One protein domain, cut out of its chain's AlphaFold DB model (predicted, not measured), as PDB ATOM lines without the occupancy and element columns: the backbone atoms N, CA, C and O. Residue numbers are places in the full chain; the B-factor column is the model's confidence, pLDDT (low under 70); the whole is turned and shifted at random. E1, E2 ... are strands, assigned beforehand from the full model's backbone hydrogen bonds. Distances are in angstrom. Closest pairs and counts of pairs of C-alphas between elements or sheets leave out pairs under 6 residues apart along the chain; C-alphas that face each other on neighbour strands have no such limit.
ATOM      1  N   LYS A 289      54.037 -16.771   3.600       81.62
ATOM      2  CA  LYS A 289      52.711 -16.940   4.211       81.62
ATOM      3  C   LYS A 289      51.619 -16.964   3.149       81.62
ATOM      4  O   LYS A 289      51.643 -16.144   2.233       81.62
ATOM      5  N   TYR A 290      50.673 -17.883   3.300       86.38
ATOM      6  CA  TYR A 290      49.490 -17.983   2.453       86.38
ATOM      7  C   TYR A 290      48.215 -17.964   3.287       86.38
ATOM      8  O   TYR A 290      48.155 -18.599   4.335       86.38
ATOM      9  N   PHE A 291      47.186 -17.295   2.781       87.88
ATOM     10  CA  PHE A 291      45.828 -17.328   3.306       87.88
ATOM     11  C   PHE A 291      44.980 -18.234   2.420       87.88
ATOM     12  O   PHE A 291      45.008 -18.101   1.198       87.88
ATOM     13  N   THR A 292      44.247 -19.169   3.010       91.44
ATOM     14  CA  THR A 292      43.504 -20.195   2.267       91.44
ATOM     15  C   THR A 292      42.067 -20.319   2.742       91.44
ATOM     16  O   THR A 292      41.759 -20.012   3.895       91.44
ATOM     17  N   ARG A 293      41.180 -20.723   1.831       93.19
ATOM     18  CA  ARG A 293      39.778 -21.035   2.128       93.19
ATOM     19  C   ARG A 293      39.156 -21.906   1.045       93.19
ATOM     20  O   ARG A 293      39.499 -21.784  -0.129       93.19
ATOM     21  N   PHE A 294      38.171 -22.698   1.428       94.62
ATOM     22  CA  PHE A 294      37.200 -23.298   0.524       94.62
ATOM     23  C   PHE A 294      36.023 -22.346   0.294       94.62
ATOM     24  O   PHE A 294      35.659 -21.555   1.173       94.62
ATOM     25  N   LYS A 295      35.417 -22.431  -0.890       94.38
ATOM     26  CA  LYS A 295      34.177 -21.743  -1.260       94.38
ATOM     27  C   LYS A 295      33.246 -22.744  -1.943       94.38
ATOM     28  O   LYS A 295      33.705 -23.495  -2.792       94.38
ATOM     29  N   LEU A 296      31.968 -22.749  -1.569       90.69
ATOM     30  CA  LEU A 296      30.921 -23.580  -2.165       90.69
ATOM     31  C   LEU A 296      29.870 -22.635  -2.753       90.69
ATOM     32  O   LEU A 296      29.257 -21.872  -2.009       90.69
ATOM     33  N   VAL A 297      29.712 -22.648  -4.076       87.25
ATOM     34  CA  VAL A 297      28.726 -21.842  -4.817       87.25
ATOM     35  C   VAL A 297      28.076 -22.745  -5.853       87.25
ATOM     36  O   VAL A 297      28.785 -23.391  -6.619       87.25
ATOM     37  N   ASP A 298      26.746 -22.823  -5.852       85.75
ATOM     38  CA  ASP A 298      25.960 -23.598  -6.824       85.75
ATOM     39  C   ASP A 298      26.439 -25.055  -6.990       85.75
ATOM     40  O   ASP A 298      26.545 -25.587  -8.093       85.75
ATOM     41  N   GLY A 299      26.804 -25.701  -5.875       83.00
ATOM     42  CA  GLY A 299      27.299 -27.083  -5.855       83.00
ATOM     43  C   GLY A 299      28.750 -27.264  -6.319       83.00
ATOM     44  O   GLY A 299      29.287 -28.364  -6.203       83.00
ATOM     45  N   LYS A 300      29.418 -26.205  -6.789       91.50
ATOM     46  CA  LYS A 300      30.843 -26.218  -7.141       91.50
ATOM     47  C   LYS A 300      31.693 -25.776  -5.961       91.50
ATOM     48  O   LYS A 300      31.406 -24.766  -5.314       91.50
ATOM     49  N   ILE A 301      32.758 -26.527  -5.704       95.31
ATOM     50  CA  ILE A 301      33.719 -26.230  -4.646       95.31
ATOM     51  C   ILE A 301      34.985 -25.681  -5.293       95.31
ATOM     52  O   ILE A 301      35.514 -26.270  -6.233       95.31
ATOM     53  N   SER A 302      35.498 -24.579  -4.762       95.06
ATOM     54  CA  SER A 302      36.790 -24.020  -5.158       95.06
ATOM     55  C   SER A 302      37.685 -23.857  -3.936       95.06
ATOM     56  O   SER A 302      37.227 -23.472  -2.857       95.06
ATOM     57  N   PHE A 303      38.976 -24.118  -4.113       94.62
ATOM     58  CA  PHE A 303      40.022 -23.804  -3.148       94.62
ATOM     59  C   PHE A 303      40.721 -22.512  -3.571       94.62
ATOM     60  O   PHE A 303      41.193 -22.384  -4.701       94.62
ATOM     61  N   ILE A 304      40.767 -21.547  -2.659       93.06
ATOM     62  CA  ILE A 304      41.335 -20.220  -2.878       93.06
ATOM     63  C   ILE A 304      42.592 -20.095  -2.020       93.06
ATOM     64  O   ILE A 304      42.556 -20.397  -0.824       93.06
ATOM     65  N   LYS A 305      43.691 -19.634  -2.622       92.31
ATOM     66  CA  LYS A 305      44.987 -19.417  -1.973       92.31
ATOM     67  C   LYS A 305      45.543 -18.041  -2.340       92.31
ATOM     68  O   LYS A 305      45.817 -17.789  -3.508       92.31
ATOM     69  N   ASN A 306      45.791 -17.211  -1.331       89.25
ATOM     70  CA  ASN A 306      46.324 -15.854  -1.459       89.25
ATOM     71  C   ASN A 306      47.703 -15.777  -0.808       89.25
ATOM     72  O   ASN A 306      47.889 -16.318   0.278       89.25
ATOM     73  N   ASP A 307      48.674 -15.117  -1.432       84.25
ATOM     74  CA  ASP A 307      49.931 -14.771  -0.756       84.25
ATOM     75  C   ASP A 307      49.817 -13.456   0.044       84.25
ATOM     76  O   ASP A 307      48.769 -12.808   0.074       84.25
ATOM     77  N   ILE A 308      50.901 -13.054   0.717       74.25
ATOM     78  CA  ILE A 308      50.960 -11.798   1.490       74.25
ATOM     79  C   ILE A 308      50.767 -10.529   0.645       74.25
ATOM     80  O   ILE A 308      50.502  -9.470   1.206       74.25
ATOM     81  N   TYR A 309      50.891 -10.631  -0.679       76.75
ATOM     82  CA  TYR A 309      50.682  -9.539  -1.629       76.75
ATOM     83  C   TYR A 309      49.291  -9.604  -2.272       76.75
ATOM     84  O   TYR A 309      49.038  -8.922  -3.261       76.75
ATOM     85  N   GLN A 310      48.390 -10.418  -1.706       72.56
ATOM     86  CA  GLN A 310      47.019 -10.626  -2.172       72.56
ATOM     87  C   GLN A 310      46.922 -11.195  -3.595       72.56
ATOM     88  O   GLN A 310      45.872 -11.094  -4.228       72.56
ATOM     89  N   LYS A 311      47.977 -11.846  -4.101       83.56
ATOM     90  CA  LYS A 311      47.882 -12.578  -5.364       83.56
ATOM     91  C   LYS A 311      47.042 -13.833  -5.147       83.56
ATOM     92  O   LYS A 311      47.486 -14.778  -4.492       83.56
ATOM     93  N   GLU A 312      45.834 -13.822  -5.696       88.44
ATOM     94  CA  GLU A 312      44.862 -14.906  -5.568       88.44
ATOM     95  C   GLU A 312      45.095 -16.003  -6.615       88.44
ATOM     96  O   GLU A 312      45.308 -15.745  -7.799       88.44
ATOM     97  N   THR A 313      45.063 -17.254  -6.160       90.75
ATOM     98  CA  THR A 313      44.990 -18.450  -6.999       90.75
ATOM     99  C   THR A 313      43.701 -19.184  -6.663       90.75
ATOM    100  O   THR A 313      43.487 -19.555  -5.506       90.75
ATOM    101  N   VAL A 314      42.862 -19.417  -7.671       91.38
ATOM    102  CA  VAL A 314      41.615 -20.178  -7.546       91.38
ATOM    103  C   VAL A 314      41.778 -21.502  -8.278       91.38
ATOM    104  O   VAL A 314      42.229 -21.536  -9.421       91.38
ATOM    105  N   LYS A 315      41.425 -22.595  -7.607       92.44
ATOM    106  CA  LYS A 315      41.466 -23.952  -8.150       92.44
ATOM    107  C   LYS A 315      40.114 -24.617  -7.930       92.44
ATOM    108  O   LYS A 315      39.640 -24.669  -6.795       92.44
ATOM    109  N   ASP A 316      39.525 -25.156  -8.992       92.06
ATOM    110  CA  ASP A 316      38.346 -26.013  -8.873       92.06
ATOM    111  C   ASP A 316      38.696 -27.270  -8.077       92.06
ATOM    112  O   ASP A 316      39.748 -27.890  -8.272       92.06
ATOM    113  N   PHE A 317      37.829 -27.618  -7.134       92.00
ATOM    114  CA  PHE A 317      38.066 -28.684  -6.181       92.00
ATOM    115  C   PHE A 317      37.013 -29.777  -6.344       92.00
ATOM    116  O   PHE A 317      35.813 -29.532  -6.231       92.00
ATOM    117  N   ILE A 318      37.479 -30.997  -6.601       90.62
ATOM    118  CA  ILE A 318      36.631 -32.169  -6.818       90.62
ATOM    119  C   ILE A 318      36.769 -33.078  -5.599       90.62
ATOM    120  O   ILE A 318      37.881 -33.420  -5.194       90.62
ATOM    121  N   LEU A 319      35.638 -33.456  -5.008       90.94
ATOM    122  CA  LEU A 319      35.614 -34.404  -3.899       90.94
ATOM    123  C   LEU A 319      35.930 -35.831  -4.376       90.94
ATOM    124  O   LEU A 319      35.691 -36.158  -5.540       90.94
ATOM    125  N   PRO A 320      36.412 -36.709  -3.480       90.94
ATOM    126  CA  PRO A 320      36.546 -38.131  -3.776       90.94
ATOM    127  C   PRO A 320      35.234 -38.758  -4.271       90.94
ATOM    128  O   PRO A 320      34.144 -38.334  -3.884       90.94
ATOM    129  N   ALA A 321      35.336 -39.805  -5.093       91.06
ATOM    130  CA  ALA A 321      34.169 -40.561  -5.545       91.06
ATOM    131  C   ALA A 321      33.353 -41.090  -4.348       91.06
ATOM    132  O   ALA A 321      33.924 -41.550  -3.360       91.06
ATOM    133  N   GLY A 322      32.023 -41.002  -4.436       91.25
ATOM    134  CA  GLY A 322      31.112 -41.393  -3.351       91.25
ATOM    135  C   GLY A 322      30.978 -40.367  -2.219       91.25
ATOM    136  O   GLY A 322      30.223 -40.605  -1.278       91.25
ATOM    137  N   ALA A 323      31.667 -39.222  -2.293       93.88
ATOM    138  CA  ALA A 323      31.520 -38.168  -1.300       93.88
ATOM    139  C   ALA A 323      30.137 -37.505  -1.359       93.88
ATOM    140  O   ALA A 323      29.654 -37.097  -2.416       93.88
ATOM    141  N   THR A 324      29.534 -37.340  -0.190       93.62
ATOM    142  CA  THR A 324      28.229 -36.712   0.023       93.62
ATOM    143  C   THR A 324      28.322 -35.643   1.112       93.62
ATOM    144  O   THR A 324      29.324 -35.541   1.828       93.62
ATOM    145  N   ASN A 325      27.271 -34.827   1.233       92.00
ATOM    146  CA  ASN A 325      27.104 -33.821   2.287       92.00
ATOM    147  C   ASN A 325      28.296 -32.860   2.485       92.00
ATOM    148  O   ASN A 325      28.719 -32.666   3.629       92.00
ATOM    149  N   PRO A 326      28.843 -32.232   1.424       94.44
ATOM    150  CA  PRO A 326      29.924 -31.273   1.595       94.44
ATOM    151  C   PRO A 326      29.470 -30.048   2.384       94.44
ATOM    152  O   PRO A 326      28.449 -29.431   2.068       94.44
ATOM    153  N   LYS A 327      30.250 -29.668   3.395       92.75
ATOM    154  CA  LYS A 327      29.996 -28.494   4.232       92.75
ATOM    155  C   LYS A 327      31.274 -27.703   4.436       92.75
ATOM    156  O   LYS A 327      32.346 -28.266   4.627       92.75
ATOM    157  N   ILE A 328      31.146 -26.382   4.405       91.75
ATOM    158  CA  ILE A 328      32.232 -25.473   4.758       91.75
ATOM    159  C   ILE A 328      32.009 -25.015   6.186       91.75
ATOM    160  O   ILE A 328      30.966 -24.442   6.505       91.75
ATOM    161  N   GLU A 329      33.001 -25.255   7.031       88.12
ATOM    162  CA  GLU A 329      32.941 -24.923   8.446       88.12
ATOM    163  C   GLU A 329      34.060 -23.948   8.787       88.12
ATOM    164  O   GLU A 329      35.238 -24.201   8.529       88.12
ATOM    165  N   ASN A 330      33.679 -22.793   9.334       86.25
ATOM    166  CA  ASN A 330      34.630 -21.745   9.684       86.25
ATOM    167  C   ASN A 330      35.578 -22.246  10.779       86.25
ATOM    168  O   ASN A 330      35.149 -22.696  11.844       86.25
ATOM    169  N   LEU A 331      36.874 -22.144  10.500       83.19
ATOM    170  CA  LEU A 331      37.966 -22.613  11.337       83.19
ATOM    171  C   LEU A 331      39.190 -21.753  11.028       83.19
ATOM    172  O   LEU A 331      39.861 -21.955  10.018       83.19
ATOM    173  N   TYR A 332      39.473 -20.792  11.901       82.94
ATOM    174  CA  TYR A 332      40.596 -19.875  11.736       82.94
ATOM    175  C   TYR A 332      41.825 -20.417  12.462       82.94
ATOM    176  O   TYR A 332      41.843 -20.439  13.692       82.94
ATOM    177  N   PHE A 333      42.848 -20.859  11.727       78.25
ATOM    178  CA  PHE A 333      44.087 -21.346  12.342       78.25
ATOM    179  C   PHE A 333      45.297 -21.280  11.401       78.25
ATOM    180  O   PHE A 333      45.153 -21.223  10.178       78.25
ATOM    181  N   SER A 334      46.495 -21.333  11.990       81.81
ATOM    182  CA  SER A 334      47.755 -21.499  11.259       81.81
ATOM    183  C   SER A 334      48.196 -22.962  11.271       81.81
ATOM    184  O   SER A 334      48.321 -23.572  12.333       81.81
ATOM    185  N   LEU A 335      48.482 -23.521  10.099       78.00
ATOM    186  CA  LEU A 335      49.121 -24.828   9.969       78.00
ATOM    187  C   LEU A 335      50.606 -24.757  10.374       78.00
ATOM    188  O   LEU A 335      51.244 -23.716  10.177       78.00
ATOM    189  N   PRO A 336      51.186 -25.859  10.895       69.88
ATOM    190  CA  PRO A 336      52.608 -25.935  11.209       69.88
ATOM    191  C   PRO A 336      53.480 -25.595   9.998       69.88
ATOM    192  O   PRO A 336      53.159 -25.957   8.863       69.88
ATOM    193  N   LYS A 337      54.620 -24.941  10.246       74.12
ATOM    194  CA  LYS A 337      55.607 -24.653   9.199       74.12
ATOM    195  C   LYS A 337      56.123 -25.961   8.605       74.12
ATOM    196  O   LYS A 337      56.512 -26.869   9.339       74.12
ATOM    197  N   ASN A 338      56.163 -26.040   7.280       67.19
ATOM    198  CA  ASN A 338      56.824 -27.147   6.595       67.19
ATOM    199  C   ASN A 338      58.342 -26.891   6.452       67.19
ATOM    200  O   ASN A 338      58.847 -25.830   6.829       67.19
ATOM    201  N   LYS A 339      59.072 -27.865   5.887       61.84
ATOM    202  CA  LYS A 339      60.530 -27.782   5.661       61.84
ATOM    203  C   LYS A 339      60.950 -26.574   4.806       61.84
ATOM    204  O   LYS A 339      62.067 -26.094   4.959       61.84
ATOM    205  N   ASP A 340      60.039 -26.036   3.999       68.50
ATOM    206  CA  ASP A 340      60.271 -24.885   3.118       68.50
ATOM    207  C   ASP A 340      59.926 -23.537   3.781       68.50
ATOM    208  O   ASP A 340      59.846 -22.509   3.109       68.50
ATOM    209  N   SER A 341      59.701 -23.520   5.103       60.88
ATOM    210  CA  SER A 341      59.288 -22.329   5.864       60.88
ATOM    211  C   SER A 341      58.001 -21.675   5.338       60.88
ATOM    212  O   SER A 341      57.840 -20.454   5.413       60.88
ATOM    213  N   VAL A 342      57.074 -22.479   4.809       74.12
ATOM    214  CA  VAL A 342      55.751 -22.012   4.384       74.12
ATOM    215  C   VAL A 342      54.776 -22.085   5.559       74.12
ATOM    216  O   VAL A 342      54.655 -23.125   6.204       74.12
ATOM    217  N   GLU A 343      54.075 -20.985   5.826       78.69
ATOM    218  CA  GLU A 343      52.985 -20.888   6.804       78.69
ATOM    219  C   GLU A 343      51.656 -20.750   6.049       78.69
ATOM    220  O   GLU A 343      51.511 -19.877   5.191       78.69
ATOM    221  N   PHE A 344      50.679 -21.597   6.366       79.50
ATOM    222  CA  PHE A 344      49.317 -21.461   5.849       79.50
ATOM    223  C   PHE A 344      48.399 -21.006   6.969       79.50
ATOM    224  O   PHE A 344      48.333 -21.655   8.009       79.50
ATOM    225  N   GLN A 345      47.669 -19.927   6.736       83.62
ATOM    226  CA  GLN A 345      46.541 -19.505   7.549       83.62
ATOM    227  C   GLN A 345      45.276 -19.881   6.792       83.62
ATOM    228  O   GLN A 345      45.104 -19.494   5.637       83.62
ATOM    229  N   THR A 346      44.398 -20.663   7.404       83.75
ATOM    230  CA  THR A 346      43.097 -20.979   6.808       83.75
ATOM    231  C   THR A 346      41.980 -20.361   7.621       83.75
ATOM    232  O   THR A 346      42.117 -20.189   8.833       83.75
ATOM    233  N   SER A 347      40.902 -19.976   6.942       84.12
ATOM    234  CA  SER A 347      39.690 -19.445   7.567       84.12
ATOM    235  C   SER A 347      38.567 -20.473   7.688       84.12
ATOM    236  O   SER A 347      37.599 -20.232   8.411       84.12
ATOM    237  N   ASN A 348      38.670 -21.612   6.999       89.38
ATOM    238  CA  ASN A 348      37.681 -22.680   7.057       89.38
ATOM    239  C   ASN A 348      38.269 -24.054   6.703       89.38
ATOM    240  O   ASN A 348      39.424 -24.193   6.298       89.38
ATOM    241  N   VAL A 349      37.442 -25.078   6.877       91.75
ATOM    242  CA  VAL A 349      37.675 -26.440   6.398       91.75
ATOM    243  C   VAL A 349      36.487 -26.908   5.573       91.75
ATOM    244  O   VAL A 349      35.385 -26.366   5.690       91.75
ATOM    245  N   LEU A 350      36.714 -27.928   4.753       93.81
ATOM    246  CA  LEU A 350      35.674 -28.613   3.997       93.81
ATOM    247  C   LEU A 350      35.463 -30.008   4.585       93.81
ATOM    248  O   LEU A 350      36.353 -30.856   4.516       93.81
ATOM    249  N   THR A 351      34.287 -30.256   5.149       94.19
ATOM    250  CA  THR A 351      33.882 -31.565   5.665       94.19
ATOM    251  C   THR A 351      32.982 -32.279   4.667       94.19
ATOM    252  O   THR A 351      32.270 -31.647   3.889       94.19
ATOM    253  N   PHE A 352      33.070 -33.606   4.627       94.69
ATOM    254  CA  PHE A 352      32.320 -34.457   3.701       94.69
ATOM    255  C   PHE A 352      32.158 -35.863   4.288       94.69
ATOM    256  O   PHE A 352      32.818 -36.209   5.272       94.69
ATOM    257  N   GLN A 353      31.299 -36.681   3.680       95.62
ATOM    258  CA  GLN A 353      31.061 -38.061   4.101       95.62
ATOM    259  C   GLN A 353      31.241 -39.052   2.952       95.62
ATOM    260  O   GLN A 353      30.831 -38.765   1.834       95.62
ATOM    261  N   VAL A 354      31.799 -40.226   3.239       95.69
ATOM    262  CA  VAL A 354      31.807 -41.406   2.355       95.69
ATOM    263  C   VAL A 354      31.359 -42.589   3.203       95.69
ATOM    264  O   VAL A 354      31.931 -42.801   4.269       95.69
ATOM    265  N   ASP A 355      30.321 -43.311   2.779       92.00
ATOM    266  CA  ASP A 355      29.744 -44.442   3.529       92.00
ATOM    267  C   ASP A 355      29.478 -44.107   5.013       92.00
ATOM    268  O   ASP A 355      29.905 -44.817   5.923       92.00
ATOM    269  N   GLU A 356      28.838 -42.955   5.259       90.62
ATOM    270  CA  GLU A 356      28.544 -42.394   6.594       90.62
ATOM    271  C   GLU A 356      29.773 -42.037   7.461       90.62
ATOM    272  O   GLU A 356      29.626 -41.574   8.596       90.62
ATOM    273  N   LYS A 357      30.996 -42.181   6.937       94.06
ATOM    274  CA  LYS A 357      32.244 -41.814   7.616       94.06
ATOM    275  C   LYS A 357      32.716 -40.431   7.179       94.06
ATOM    276  O   LYS A 357      32.708 -40.091   6.000       94.06
ATOM    277  N   PHE A 358      33.160 -39.627   8.133       94.69
ATOM    278  CA  PHE A 358      33.544 -38.236   7.938       94.69
ATOM    279  C   PHE A 358      35.006 -38.074   7.531       94.69
ATOM    280  O   PHE A 358      35.902 -38.588   8.207       94.69
ATOM    281  N   GLY A 359      35.234 -37.287   6.479       94.25
ATOM    282  CA  GLY A 359      36.536 -36.759   6.081       94.25
ATOM    283  C   GLY A 359      36.582 -35.232   6.188       94.25
ATOM    284  O   GLY A 359      35.547 -34.562   6.225       94.25
ATOM    285  N   VAL A 360      37.794 -34.679   6.254       94.81
ATOM    286  CA  VAL A 360      38.015 -33.229   6.407       94.81
ATOM    287  C   VAL A 360      39.183 -32.792   5.542       94.81
ATOM    288  O   VAL A 360      40.293 -33.274   5.734       94.81
ATOM    289  N   TYR A 361      38.963 -31.845   4.640       93.50
ATOM    290  CA  TYR A 361      40.028 -31.132   3.942       93.50
ATOM    291  C   TYR A 361      40.380 -29.849   4.694       93.50
ATOM    292  O   TYR A 361      39.522 -29.000   4.944       93.50
ATOM    293  N   LEU A 362      41.662 -29.710   5.037       90.00
ATOM    294  CA  LEU A 362      42.232 -28.501   5.632       90.00
ATOM    295  C   LEU A 362      42.884 -27.623   4.560       90.00
ATOM    296  O   LEU A 362      42.781 -26.403   4.608       90.00
ATOM    297  N   LEU A 363      43.525 -28.262   3.582       89.31
ATOM    298  CA  LEU A 363      44.021 -27.677   2.338       89.31
ATOM    299  C   LEU A 363      43.613 -28.592   1.182       89.31
ATOM    300  O   LEU A 363      43.146 -29.705   1.406       89.31
ATOM    301  N   ASP A 364      43.877 -28.182  -0.054       86.69
ATOM    302  CA  ASP A 364      43.666 -29.041  -1.225       86.69
ATOM    303  C   ASP A 364      44.508 -30.336  -1.219       86.69
ATOM    304  O   ASP A 364      44.199 -31.287  -1.931       86.69
ATOM    305  N   SER A 365      45.565 -30.368  -0.408       85.25
ATOM    306  CA  SER A 365      46.543 -31.457  -0.298       85.25
ATOM    307  C   SER A 365      46.663 -32.045   1.113       85.25
ATOM    308  O   SER A 365      47.312 -33.074   1.292       85.25
ATOM    309  N   VAL A 366      46.035 -31.426   2.118       88.06
ATOM    310  CA  VAL A 366      46.085 -31.870   3.520       88.06
ATOM    311  C   VAL A 366      44.676 -32.205   3.969       88.06
ATOM    312  O   VAL A 366      43.821 -31.321   4.046       88.06
ATOM    313  N   TYR A 367      44.439 -33.483   4.260       92.06
ATOM    314  CA  TYR A 367      43.114 -33.971   4.612       92.06
ATOM    315  C   TYR A 367      43.152 -35.183   5.539       92.06
ATOM    316  O   TYR A 367      44.100 -35.968   5.550       92.06
ATOM    317  N   LEU A 368      42.066 -35.343   6.285       93.44
ATOM    318  CA  LEU A 368      41.746 -36.524   7.065       93.44
ATOM    319  C   LEU A 368      40.832 -37.430   6.243       93.44
ATOM    320  O   LEU A 368      39.799 -36.992   5.732       93.44
ATOM    321  N   LYS A 369      41.229 -38.700   6.113       93.00
ATOM    322  CA  LYS A 369      40.477 -39.715   5.365       93.00
ATOM    323  C   LYS A 369      39.089 -39.948   5.987       93.00
ATOM    324  O   LYS A 369      38.983 -39.888   7.214       93.00
ATOM    325  N   PRO A 370      38.061 -40.281   5.180       93.50
ATOM    326  CA  PRO A 370      36.711 -40.560   5.656       93.50
ATOM    327  C   PRO A 370      36.615 -41.932   6.332       93.50
ATOM    328  O   PRO A 370      36.049 -42.876   5.793       93.50
ATOM    329  N   ILE A 371      37.227 -42.065   7.508       92.94
ATOM    330  CA  ILE A 371      37.234 -43.311   8.292       92.94
ATOM    331  C   ILE A 371      36.527 -43.168   9.645       92.94
ATOM    332  O   ILE A 371      36.293 -44.168  10.319       92.94
ATOM    333  N   TYR A 372      36.179 -41.943  10.041       94.25
ATOM    334  CA  TYR A 372      35.662 -41.630  11.370       94.25
ATOM    335  C   TYR A 372      34.139 -41.557  11.384       94.25
ATOM    336  O   TYR A 372      33.542 -40.925  10.524       94.25
ATOM    337  N   THR A 373      33.491 -42.128  12.394       92.88
ATOM    338  CA  THR A 373      32.037 -41.982  12.596       92.88
ATOM    339  C   THR A 373      31.665 -40.645  13.232       92.88
ATOM    340  O   THR A 373      30.517 -40.216  13.171       92.88
ATOM    341  N   LYS A 374      32.638 -39.963  13.842       92.00
ATOM    342  CA  LYS A 374      32.503 -38.608  14.378       92.00
ATOM    343  C   LYS A 374      33.823 -37.872  14.218       92.00
ATOM    344  O   LYS A 374      34.874 -38.467  14.440       92.00
ATOM    345  N   ILE A 375      33.768 -36.589  13.888       91.50
ATOM    346  CA  ILE A 375      34.939 -35.716  13.837       91.50
ATOM    347  C   ILE A 375      34.545 -34.312  14.287       91.50
ATOM    348  O   ILE A 375      33.531 -33.788  13.844       91.50
ATOM    349  N   ASN A 376      35.318 -33.720  15.193       88.50
ATOM    350  CA  ASN A 376      35.146 -32.337  15.634       88.50
ATOM    351  C   ASN A 376      36.514 -31.682  15.785       88.50
ATOM    352  O   ASN A 376      37.404 -32.268  16.406       88.50
ATOM    353  N   ALA A 377      36.674 -30.469  15.262       86.31
ATOM    354  CA  ALA A 377      37.896 -29.704  15.453       86.31
ATOM    355  C   ALA A 377      38.032 -29.248  16.914       86.31
ATOM    356  O   ALA A 377      37.079 -28.791  17.551       86.31
ATOM    357  N   ILE A 378      39.246 -29.364  17.441       83.62
ATOM    358  CA  ILE A 378      39.609 -28.925  18.783       83.62
ATOM    359  C   ILE A 378      40.970 -28.226  18.741       83.62
ATOM    360  O   ILE A 378      41.881 -28.663  18.039       83.62
ATOM    361  N   ILE A 379      41.130 -27.143  19.497       80.50
ATOM    362  CA  ILE A 379      42.423 -26.458  19.624       80.50
ATOM    363  C   ILE A 379      43.065 -26.877  20.932       80.50
ATOM    364  O   ILE A 379      42.631 -26.420  21.982       80.50
ATOM    365  N   LEU A 380      44.091 -27.724  20.883       76.50
ATOM    366  CA  LEU A 380      44.858 -28.094  22.069       76.50
ATOM    367  C   LEU A 380      45.845 -26.969  22.391       76.50
ATOM    368  O   LEU A 380      46.770 -26.715  21.621       76.50
ATOM    369  N   ASN A 381      45.651 -26.299  23.522       73.44
ATOM    370  CA  ASN A 381      46.615 -25.350  24.065       73.44
ATOM    371  C   ASN A 381      47.474 -26.057  25.121       73.44
ATOM    372  O   ASN A 381      46.928 -26.716  26.002       73.44
ATOM    373  N   GLU A 382      48.793 -25.878  25.100       66.38
ATOM    374  CA  GLU A 382      49.697 -26.288  26.180       66.38
ATOM    375  C   GLU A 382      50.811 -25.253  26.364       66.38
ATOM    376  O   GLU A 382      51.749 -25.155  25.573       66.38
ATOM    377  N   GLY A 383      50.703 -24.443  27.420       69.25
ATOM    378  CA  GLY A 383      51.571 -23.279  27.588       69.25
ATOM    379  C   GLY A 383      51.355 -22.275  26.452       69.25
ATOM    380  O   GLY A 383      50.239 -21.801  26.257       69.25
ATOM    381  N   ASN A 384      52.420 -21.980  25.702       66.56
ATOM    382  CA  ASN A 384      52.376 -21.097  24.529       66.56
ATOM    383  C   ASN A 384      52.137 -21.851  23.209       66.56
ATOM    384  O   ASN A 384      52.023 -21.209  22.166       66.56
ATOM    385  N   ASP A 385      52.092 -23.186  23.236       68.75
ATOM    386  CA  ASP A 385      51.858 -23.998  22.044       68.75
ATOM    387  C   ASP A 385      50.353 -24.174  21.813       68.75
ATOM    388  O   ASP A 385      49.606 -24.507  22.738       68.75
ATOM    389  N   ARG A 386      49.908 -23.920  20.581       76.06
ATOM    390  CA  ARG A 386      48.518 -24.080  20.147       76.06
ATOM    391  C   ARG A 386      48.505 -24.944  18.900       76.06
ATOM    392  O   ARG A 386      48.959 -24.511  17.843       76.06
ATOM    393  N   SER A 387      47.940 -26.139  19.005       80.31
ATOM    394  CA  SER A 387      47.861 -27.073  17.887       80.31
ATOM    395  C   SER A 387      46.415 -27.430  17.573       80.31
ATOM    396  O   SER A 387      45.671 -27.864  18.455       80.31
ATOM    397  N   LEU A 388      46.030 -27.303  16.301       85.50
ATOM    398  CA  LEU A 388      44.777 -27.872  15.816       85.50
ATOM    399  C   LEU A 388      44.847 -29.400  15.878       85.50
ATOM    400  O   LEU A 388      45.822 -30.023  15.457       85.50
ATOM    401  N   SER A 389      43.790 -30.006  16.392       88.81
ATOM    402  CA  SER A 389      43.590 -31.450  16.435       88.81
ATOM    403  C   SER A 389      42.114 -31.762  16.228       88.81
ATOM    404  O   SER A 389      41.278 -30.861  16.143       88.81
ATOM    405  N   PHE A 390      41.778 -33.043  16.146       90.19
ATOM    406  CA  PHE A 390      40.408 -33.485  15.935       90.19
ATOM    407  C   PHE A 390      40.031 -34.541  16.961       90.19
ATOM    408  O   PHE A 390      40.709 -35.558  17.069       90.19
ATOM    409  N   LEU A 391      38.937 -34.309  17.691       91.88
ATOM    410  CA  LEU A 391      38.260 -35.351  18.458       91.88
ATOM    411  C   LEU A 391      37.538 -36.257  17.468       91.88
ATOM    412  O   LEU A 391      36.626 -35.810  16.769       91.88
ATOM    413  N   VAL A 392      37.946 -37.519  17.425       94.06
ATOM    414  CA  VAL A 392      37.441 -38.497  16.466       94.06
ATOM    415  C   VAL A 392      36.788 -39.678  17.164       94.06
ATOM    416  O   VAL A 392      37.214 -40.088  18.241       94.06
ATOM    417  N   GLY A 393      35.745 -40.214  16.534       94.69
ATOM    418  CA  GLY A 393      35.124 -41.485  16.884       94.69
ATOM    419  C   GLY A 393      35.415 -42.531  15.813       94.69
ATOM    420  O   GLY A 393      35.246 -42.254  14.624       94.69
ATOM    421  N   LEU A 394      35.834 -43.725  16.223       92.44
ATOM    422  CA  LEU A 394      35.955 -44.901  15.361       92.44
ATOM    423  C   LEU A 394      35.043 -46.006  15.876       92.44
ATOM    424  O   LEU A 394      35.016 -46.292  17.071       92.44
ATOM    425  N   LYS A 395      34.308 -46.634  14.963       88.62
ATOM    426  CA  LYS A 395      33.534 -47.841  15.244       88.62
ATOM    427  C   LYS A 395      34.364 -49.043  14.809       88.62
ATOM    428  O   LYS A 395      34.870 -49.047  13.692       88.62
ATOM    429  N   ASP A 396      34.530 -50.011  15.700       78.56
ATOM    430  CA  ASP A 396      35.168 -51.288  15.374       78.56
ATOM    431  C   ASP A 396      34.233 -52.101  14.467       78.56
ATOM    432  O   ASP A 396      33.045 -52.222  14.759       78.56
ATOM    433  N   ASP A 397      34.748 -52.676  13.382       73.56
ATOM    434  CA  ASP A 397      33.958 -53.474  12.438       73.56
ATOM    435  C   ASP A 397      33.294 -54.693  13.114       73.56
ATOM    436  O   ASP A 397      32.274 -55.192  12.639       73.56
ATOM    437  N   LYS A 398      33.834 -55.158  14.252       76.19
ATOM    438  CA  LYS A 398      33.306 -56.295  15.029       76.19
ATOM    439  C   LYS A 398      32.409 -55.896  16.202       76.19
ATOM    440  O   LYS A 398      31.871 -56.772  16.879       76.19
ATOM    441  N   SER A 399      32.254 -54.604  16.485       74.44
ATOM    442  CA  SER A 399      31.557 -54.121  17.678       74.44
ATOM    443  C   SER A 399      30.660 -52.927  17.362       74.44
ATOM    444  O   SER A 399      30.988 -52.023  16.605       74.44
ATOM    445  N   THR A 400      29.497 -52.862  18.004       79.31
ATOM    446  CA  THR A 400      28.617 -51.692  17.881       79.31
ATOM    447  C   THR A 400      29.151 -50.461  18.620       79.31
ATOM    448  O   THR A 400      28.627 -49.365  18.426       79.31
ATOM    449  N   ARG A 401      30.195 -50.616  19.447       85.50
ATOM    450  CA  ARG A 401      30.779 -49.545  20.264       85.50
ATOM    451  C   ARG A 401      31.687 -48.629  19.447       85.50
ATOM    452  O   ARG A 401      32.549 -49.091  18.702       85.50
ATOM    453  N   VAL A 402      31.525 -47.328  19.667       91.56
ATOM    454  CA  VAL A 402      32.426 -46.287  19.166       91.56
ATOM    455  C   VAL A 402      33.464 -45.990  20.241       91.56
ATOM    456  O   VAL A 402      33.112 -45.800  21.402       91.56
ATOM    457  N   ARG A 403      34.737 -45.946  19.852       94.62
ATOM    458  CA  ARG A 403      35.836 -45.473  20.692       94.62
ATOM    459  C   ARG A 403      36.276 -44.090  20.243       94.62
ATOM    460  O   ARG A 403      36.243 -43.776  19.053       94.62
ATOM    461  N   TYR A 404      36.703 -43.281  21.199       95.00
ATOM    462  CA  TYR A 404      37.103 -41.898  21.012       95.00
ATOM    463  C   TYR A 404      38.576 -41.694  21.344       95.00
ATOM    464  O   TYR A 404      39.134 -42.328  22.241       95.00
ATOM    465  N   GLY A 405      39.189 -40.783  20.598       94.38
ATOM    466  CA  GLY A 405      40.559 -40.315  20.766       94.38
ATOM    467  C   GLY A 405      40.746 -39.000  20.024       94.38
ATOM    468  O   GLY A 405      39.783 -38.413  19.525       94.38
ATOM    469  N   THR A 406      41.984 -38.534  19.928       92.56
ATOM    470  CA  THR A 406      42.305 -37.344  19.142       92.56
ATOM    471  C   THR A 406      43.403 -37.639  18.146       92.56
ATOM    472  O   THR A 406      44.317 -38.417  18.418       92.56
ATOM    473  N   VAL A 407      43.316 -37.002  16.987       92.94
ATOM    474  CA  VAL A 407      44.339 -37.072  15.946       92.94
ATOM    475  C   VAL A 407      44.804 -35.673  15.576       92.94
ATOM    476  O   VAL A 407      44.054 -34.702  15.702       92.94
ATOM    477  N   ASP A 408      46.042 -35.566  15.118       89.31
ATOM    478  CA  ASP A 408      46.537 -34.333  14.522       89.31
ATOM    479  C   ASP A 408      45.965 -34.108  13.109       89.31
ATOM    480  O   ASP A 408      45.186 -34.906  12.580       89.31
ATOM    481  N   ILE A 409      46.381 -33.015  12.470       87.69
ATOM    482  CA  ILE A 409      45.976 -32.640  11.105       87.69
ATOM    483  C   ILE A 409      46.363 -33.658  10.012       87.69
ATOM    484  O   ILE A 409      45.905 -33.533   8.880       87.69
ATOM    485  N   TYR A 410      47.207 -34.643  10.329       89.50
ATOM    486  CA  TYR A 410      47.637 -35.716   9.429       89.50
ATOM    487  C   TYR A 410      47.008 -37.070   9.792       89.50
ATOM    488  O   TYR A 410      47.333 -38.084   9.178       89.50
ATOM    489  N   GLY A 411      46.121 -37.108  10.792       90.00
ATOM    490  CA  GLY A 411      45.463 -38.328  11.252       90.00
ATOM    491  C   GLY A 411      46.320 -39.176  12.191       90.00
ATOM    492  O   GLY A 411      45.964 -40.322  12.461       90.00
ATOM    493  N   ARG A 412      47.444 -38.652  12.695       91.94
ATOM    494  CA  ARG A 412      48.291 -39.366  13.661       91.94
ATOM    495  C   ARG A 412      47.668 -39.248  15.056       91.94
ATOM    496  O   ARG A 412      47.360 -38.125  15.460       91.94
ATOM    497  N   PRO A 413      47.483 -40.353  15.801       92.12
ATOM    498  CA  PRO A 413      46.919 -40.295  17.147       92.12
ATOM    499  C   PRO A 413      47.764 -39.434  18.094       92.12
ATOM    500  O   PRO A 413      48.973 -39.628  18.198       92.12
ATOM    501  N   ILE A 414      47.108 -38.516  18.802       90.81
ATOM    502  CA  ILE A 414      47.660 -37.770  19.943       90.81
ATOM    503  C   ILE A 414      47.139 -38.410  21.232       90.81
ATOM    504  O   ILE A 414      47.915 -38.812  22.097       90.81
ATOM    505  N   ILE A 415      45.814 -38.549  21.333       92.06
ATOM    506  CA  ILE A 415      45.142 -39.368  22.340       92.06
ATOM    507  C   ILE A 415      44.667 -40.646  21.636       92.06
ATOM    508  O   ILE A 415      43.947 -40.548  20.639       92.06
ATOM    509  N   PRO A 416      45.052 -41.842  22.112       94.50
ATOM    510  CA  PRO A 416      44.674 -43.098  21.483       94.50
ATOM    511  C   PRO A 416      43.151 -43.257  21.452       94.50
ATOM    512  O   PRO A 416      42.445 -42.838  22.371       94.50
ATOM    513  N   ILE A 417      42.644 -43.875  20.386       94.06
ATOM    514  CA  ILE A 417      41.206 -44.044  20.138       94.06
ATOM    515  C   ILE A 417      40.708 -45.280  20.899       94.06
ATOM    516  O   ILE A 417      40.402 -46.316  20.315       94.06
ATOM    517  N   VAL A 418      40.718 -45.188  22.229       93.88
ATOM    518  CA  VAL A 418      40.449 -46.308  23.155       93.88
ATOM    519  C   VAL A 418      39.373 -45.994  24.193       93.88
ATOM    520  O   VAL A 418      38.838 -46.909  24.821       93.88
ATOM    521  N   TYR A 419      39.007 -44.724  24.363       95.38
ATOM    522  CA  TYR A 419      38.057 -44.300  25.390       95.38
ATOM    523  C   TYR A 419      36.613 -44.471  24.907       95.38
ATOM    524  O   TYR A 419      36.326 -44.277  23.732       95.38
ATOM    525  N   ASP A 420      35.692 -44.836  25.796       94.94
ATOM    526  CA  ASP A 420      34.255 -44.868  25.476       94.94
ATOM    527  C   ASP A 420      33.672 -43.456  25.349       94.94
ATOM    528  O   ASP A 420      32.692 -43.248  24.641       94.94
ATOM    529  N   GLU A 421      34.293 -42.474  26.005       93.31
ATOM    530  CA  GLU A 421      33.917 -41.066  25.928       93.31
ATOM    531  C   GLU A 421      35.116 -40.169  26.265       93.31
ATOM    532  O   GLU A 421      35.955 -40.530  27.096       93.31
ATOM    533  N   ILE A 422      35.174 -38.986  25.648       91.62
ATOM    534  CA  ILE A 422      36.065 -37.888  26.039       91.62
ATOM    535  C   ILE A 422      35.211 -36.625  26.191       91.62
ATOM    536  O   ILE A 422      34.625 -36.146  25.217       91.62
ATOM    537  N   VAL A 423      35.159 -36.083  27.408       87.38
ATOM    538  CA  VAL A 423      34.411 -34.876  27.778       87.38
ATOM    539  C   VAL A 423      35.374 -33.729  28.078       87.38
ATOM    540  O   VAL A 423      36.427 -33.895  28.699       87.38
ATOM    541  N   ILE A 424      34.987 -32.542  27.617       78.69
ATOM    542  CA  ILE A 424      35.715 -31.287  27.793       78.69
ATOM    543  C   ILE A 424      35.031 -30.494  28.910       78.69
ATOM    544  O   ILE A 424      33.963 -29.924  28.683       78.69
ATOM    545  N   ASP A 425      35.644 -30.468  30.096       67.62
ATOM    546  CA  ASP A 425      35.061 -29.846  31.297       67.62
ATOM    547  C   ASP A 425      35.039 -28.303  31.206       67.62
ATOM    548  O   ASP A 425      34.061 -27.671  31.590       67.62
ATOM    549  N   ASN A 426      36.067 -27.685  30.610       61.72
ATOM    550  CA  ASN A 426      36.150 -26.230  30.433       61.72
ATOM    551  C   ASN A 426      35.774 -25.820  29.006       61.72
ATOM    552  O   ASN A 426      36.625 -25.759  28.117       61.72
ATOM    553  N   LYS A 427      34.496 -25.509  28.780       52.62
ATOM    554  CA  LYS A 427      34.044 -24.906  27.521       52.62
ATOM    555  C   LYS A 427      34.236 -23.393  27.575       52.62
ATOM    556  O   LYS A 427      33.339 -22.671  27.998       52.62
ATOM    557  N   TYR A 428      35.369 -22.898  27.089       52.53
ATOM    558  CA  TYR A 428      35.384 -21.545  26.539       52.53
ATOM    559  C   TYR A 428      34.823 -21.649  25.125       52.53
ATOM    560  O   TYR A 428      35.503 -22.131  24.219       52.53
ATOM    561  N   SER A 429      33.552 -21.285  24.942       44.62
ATOM    562  CA  SER A 429      32.991 -21.218  23.595       44.62
ATOM    563  C   SER A 429      33.721 -20.114  22.838       44.62
ATOM    564  O   SER A 429      33.561 -18.933  23.155       44.62
ATOM    565  N   SER A 430      34.507 -20.481  21.833       50.00
ATOM    566  CA  SER A 430      34.823 -19.533  20.776       50.00
ATOM    567  C   SER A 430      33.525 -19.196  20.029       50.00
ATOM    568  O   SER A 430      32.552 -19.953  20.061       50.00
ATOM    569  N   PHE A 431      33.476 -18.052  19.345       47.03
ATOM    570  CA  PHE A 431      32.312 -17.623  18.552       47.03
ATOM    571  C   PHE A 431      31.941 -18.596  17.400       47.03
ATOM    572  O   PHE A 431      30.964 -18.363  16.689       47.03
ATOM    573  N   ASN A 432      32.683 -19.698  17.214       52.47
ATOM    574  CA  ASN A 432      32.522 -20.666  16.133       52.47
ATOM    575  C   ASN A 432      31.948 -21.998  16.643       52.47
ATOM    576  O   ASN A 432      32.561 -22.689  17.448       52.47
ATOM    577  N   ARG A 433      30.801 -22.418  16.089       57.91
ATOM    578  CA  ARG A 433      30.103 -23.668  16.463       57.91
ATOM    579  C   ARG A 433      30.876 -24.962  16.149       57.91
ATOM    580  O   ARG A 433      30.506 -26.009  16.666       57.91
ATOM    581  N   PHE A 434      31.904 -24.900  15.300       63.25
ATOM    582  CA  PHE A 434      32.677 -26.062  14.834       63.25
ATOM    583  C   PHE A 434      33.961 -26.322  15.643       63.25
ATOM    584  O   PHE A 434      34.586 -27.372  15.505       63.25
ATOM    585  N   THR A 435      34.358 -25.386  16.508       59.19
ATOM    586  CA  THR A 435      35.606 -25.473  17.275       59.19
ATOM    587  C   THR A 435      35.365 -25.330  18.755       59.19
ATOM    588  O   THR A 435      34.722 -24.376  19.181       59.19
ATOM    589  N   ASN A 436      35.984 -26.203  19.544       62.78
ATOM    590  CA  ASN A 436      36.171 -25.956  20.967       62.78
ATOM    591  C   ASN A 436      37.630 -25.568  21.221       62.78
ATOM    592  O   ASN A 436      38.543 -26.303  20.831       62.78
ATOM    593  N   ASP A 437      37.842 -24.441  21.898       57.81
ATOM    594  CA  ASP A 437      39.165 -24.059  22.385       57.81
ATOM    595  C   ASP A 437      39.469 -24.845  23.661       57.81
ATOM    596  O   ASP A 437      38.959 -24.552  24.745       57.81
ATOM    597  N   LEU A 438      40.315 -25.868  23.537       56.69
ATOM    598  CA  LEU A 438      40.816 -26.629  24.670       56.69
ATOM    599  C   LEU A 438      42.013 -25.897  25.261       56.69
ATOM    600  O   LEU A 438      43.162 -26.093  24.869       56.69
ATOM    601  N   TYR A 439      41.768 -25.046  26.251       54.75
ATOM    602  CA  TYR A 439      42.840 -24.672  27.169       54.75
ATOM    603  C   TYR A 439      43.389 -25.935  27.851       54.75
ATOM    604  O   TYR A 439      42.660 -26.911  28.018       54.75
ATOM    605  N   ALA A 440      44.679 -25.931  28.200       52.09
ATOM    606  CA  ALA A 440      45.480 -27.044  28.735       52.09
ATOM    607  C   ALA A 440      44.989 -27.669  30.067       52.09
ATOM    608  O   ALA A 440      45.797 -27.991  30.947       52.09
ATOM    609  N   THR A 441      43.686 -27.778  30.312       57.94
ATOM    610  CA  THR A 441      43.136 -27.767  31.670       57.94
ATOM    611  C   THR A 441      42.218 -28.943  31.987       57.94
ATOM    612  O   THR A 441      41.437 -28.852  32.925       57.94
ATOM    613  N   ASN A 442      42.469 -30.088  31.337       72.81
ATOM    614  CA  ASN A 442      42.025 -31.457  31.661       72.81
ATOM    615  C   ASN A 442      40.823 -31.963  30.852       72.81
ATOM    616  O   ASN A 442      39.793 -31.303  30.748       72.81
TER     617      ASN A 442
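Overview. This is residues 289 to 442 of the 551 residues of an uncharacterized protein of Pedobacter sp (UniProt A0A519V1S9). Two strongly twisted sheets make a sandwich, two sheets only partly face to face: the larger, E1 to E7, meets the smaller, E11 E10 E9 E8 E13, through E4, E6 and E7, while E1, E2 and E3 form a wing on the far side of E5. The larger sheet is branched at the long, bent strand E5; the smaller has the order E11 E10 E9 E8 E13, mixed. The printed part has 154 residues, with no named helix and thirteen strands, E1 to E13 in chain order, class all strand. It is compact, with a radius of gyration of the C-alphas of 16.1 A and spans of 47 by 41 by 31 A.

Along the chain. In the larger sheet, E5 is residues 342 to 354, 30.9 A long; it bends by 77 degrees at residue 347. E4, residues 324 to 334, is 27.2 A long and bends by 62 degrees at 330. E1, residues 289 to 297, begins at C-alpha 289 (52.711, -16.940, 4.211) and is 26.1 A long. E2 is residues 300 to 307, E3 312 to 317, E6 357 to 361 and E7 367 to 372. In the smaller sheet, E8, residues 374 to 382, bends by 50 degrees at 377; E9, residues 385 to 395, is 30.8 A long. E10 is residues 402 to 408, E11 413 to 419, and E13 435 to 438, ending at C-alpha 438 (40.816, -26.629, 24.670). E12, residues 421 to 424, pairs with no named strand.

Arrangement. E1 and E6 lie on one side of E5, E4 on the other side. E1 is parallel to E5, with N 292 and O 345 2.8 A apart; E4 is antiparallel to it, N 351 and O 327 2.8 A. Three meanders, each strand the antiparallel neighbour of the one before, are E1 E2 E3, E4 E5 E6 E7 and E8 E9 E10 E11. In hairpin E8 and E9, N 378 and O 389 are 2.8 A apart. E13 is parallel to E8, N 438 and O 379 2.8 A. Between the sheets, the closest C-alphas of E7 and E9 are those of Tyr 372 and Leu 394, 5.2 A; of E4 and E13, those of Leu 331 and Thr 435, 7.0 A. E3 and E9 are apart.

Size, cuts and confidence. The two C-alphas farthest apart, those of Tyr 309 and Lys 398, are 52.6 A apart. The printed part has no cut, and no link is long. Mean pLDDT of the printed part is 83.6; residue 336, residues 338 to 341, 382 to 385 and 425 to 441 are under 70.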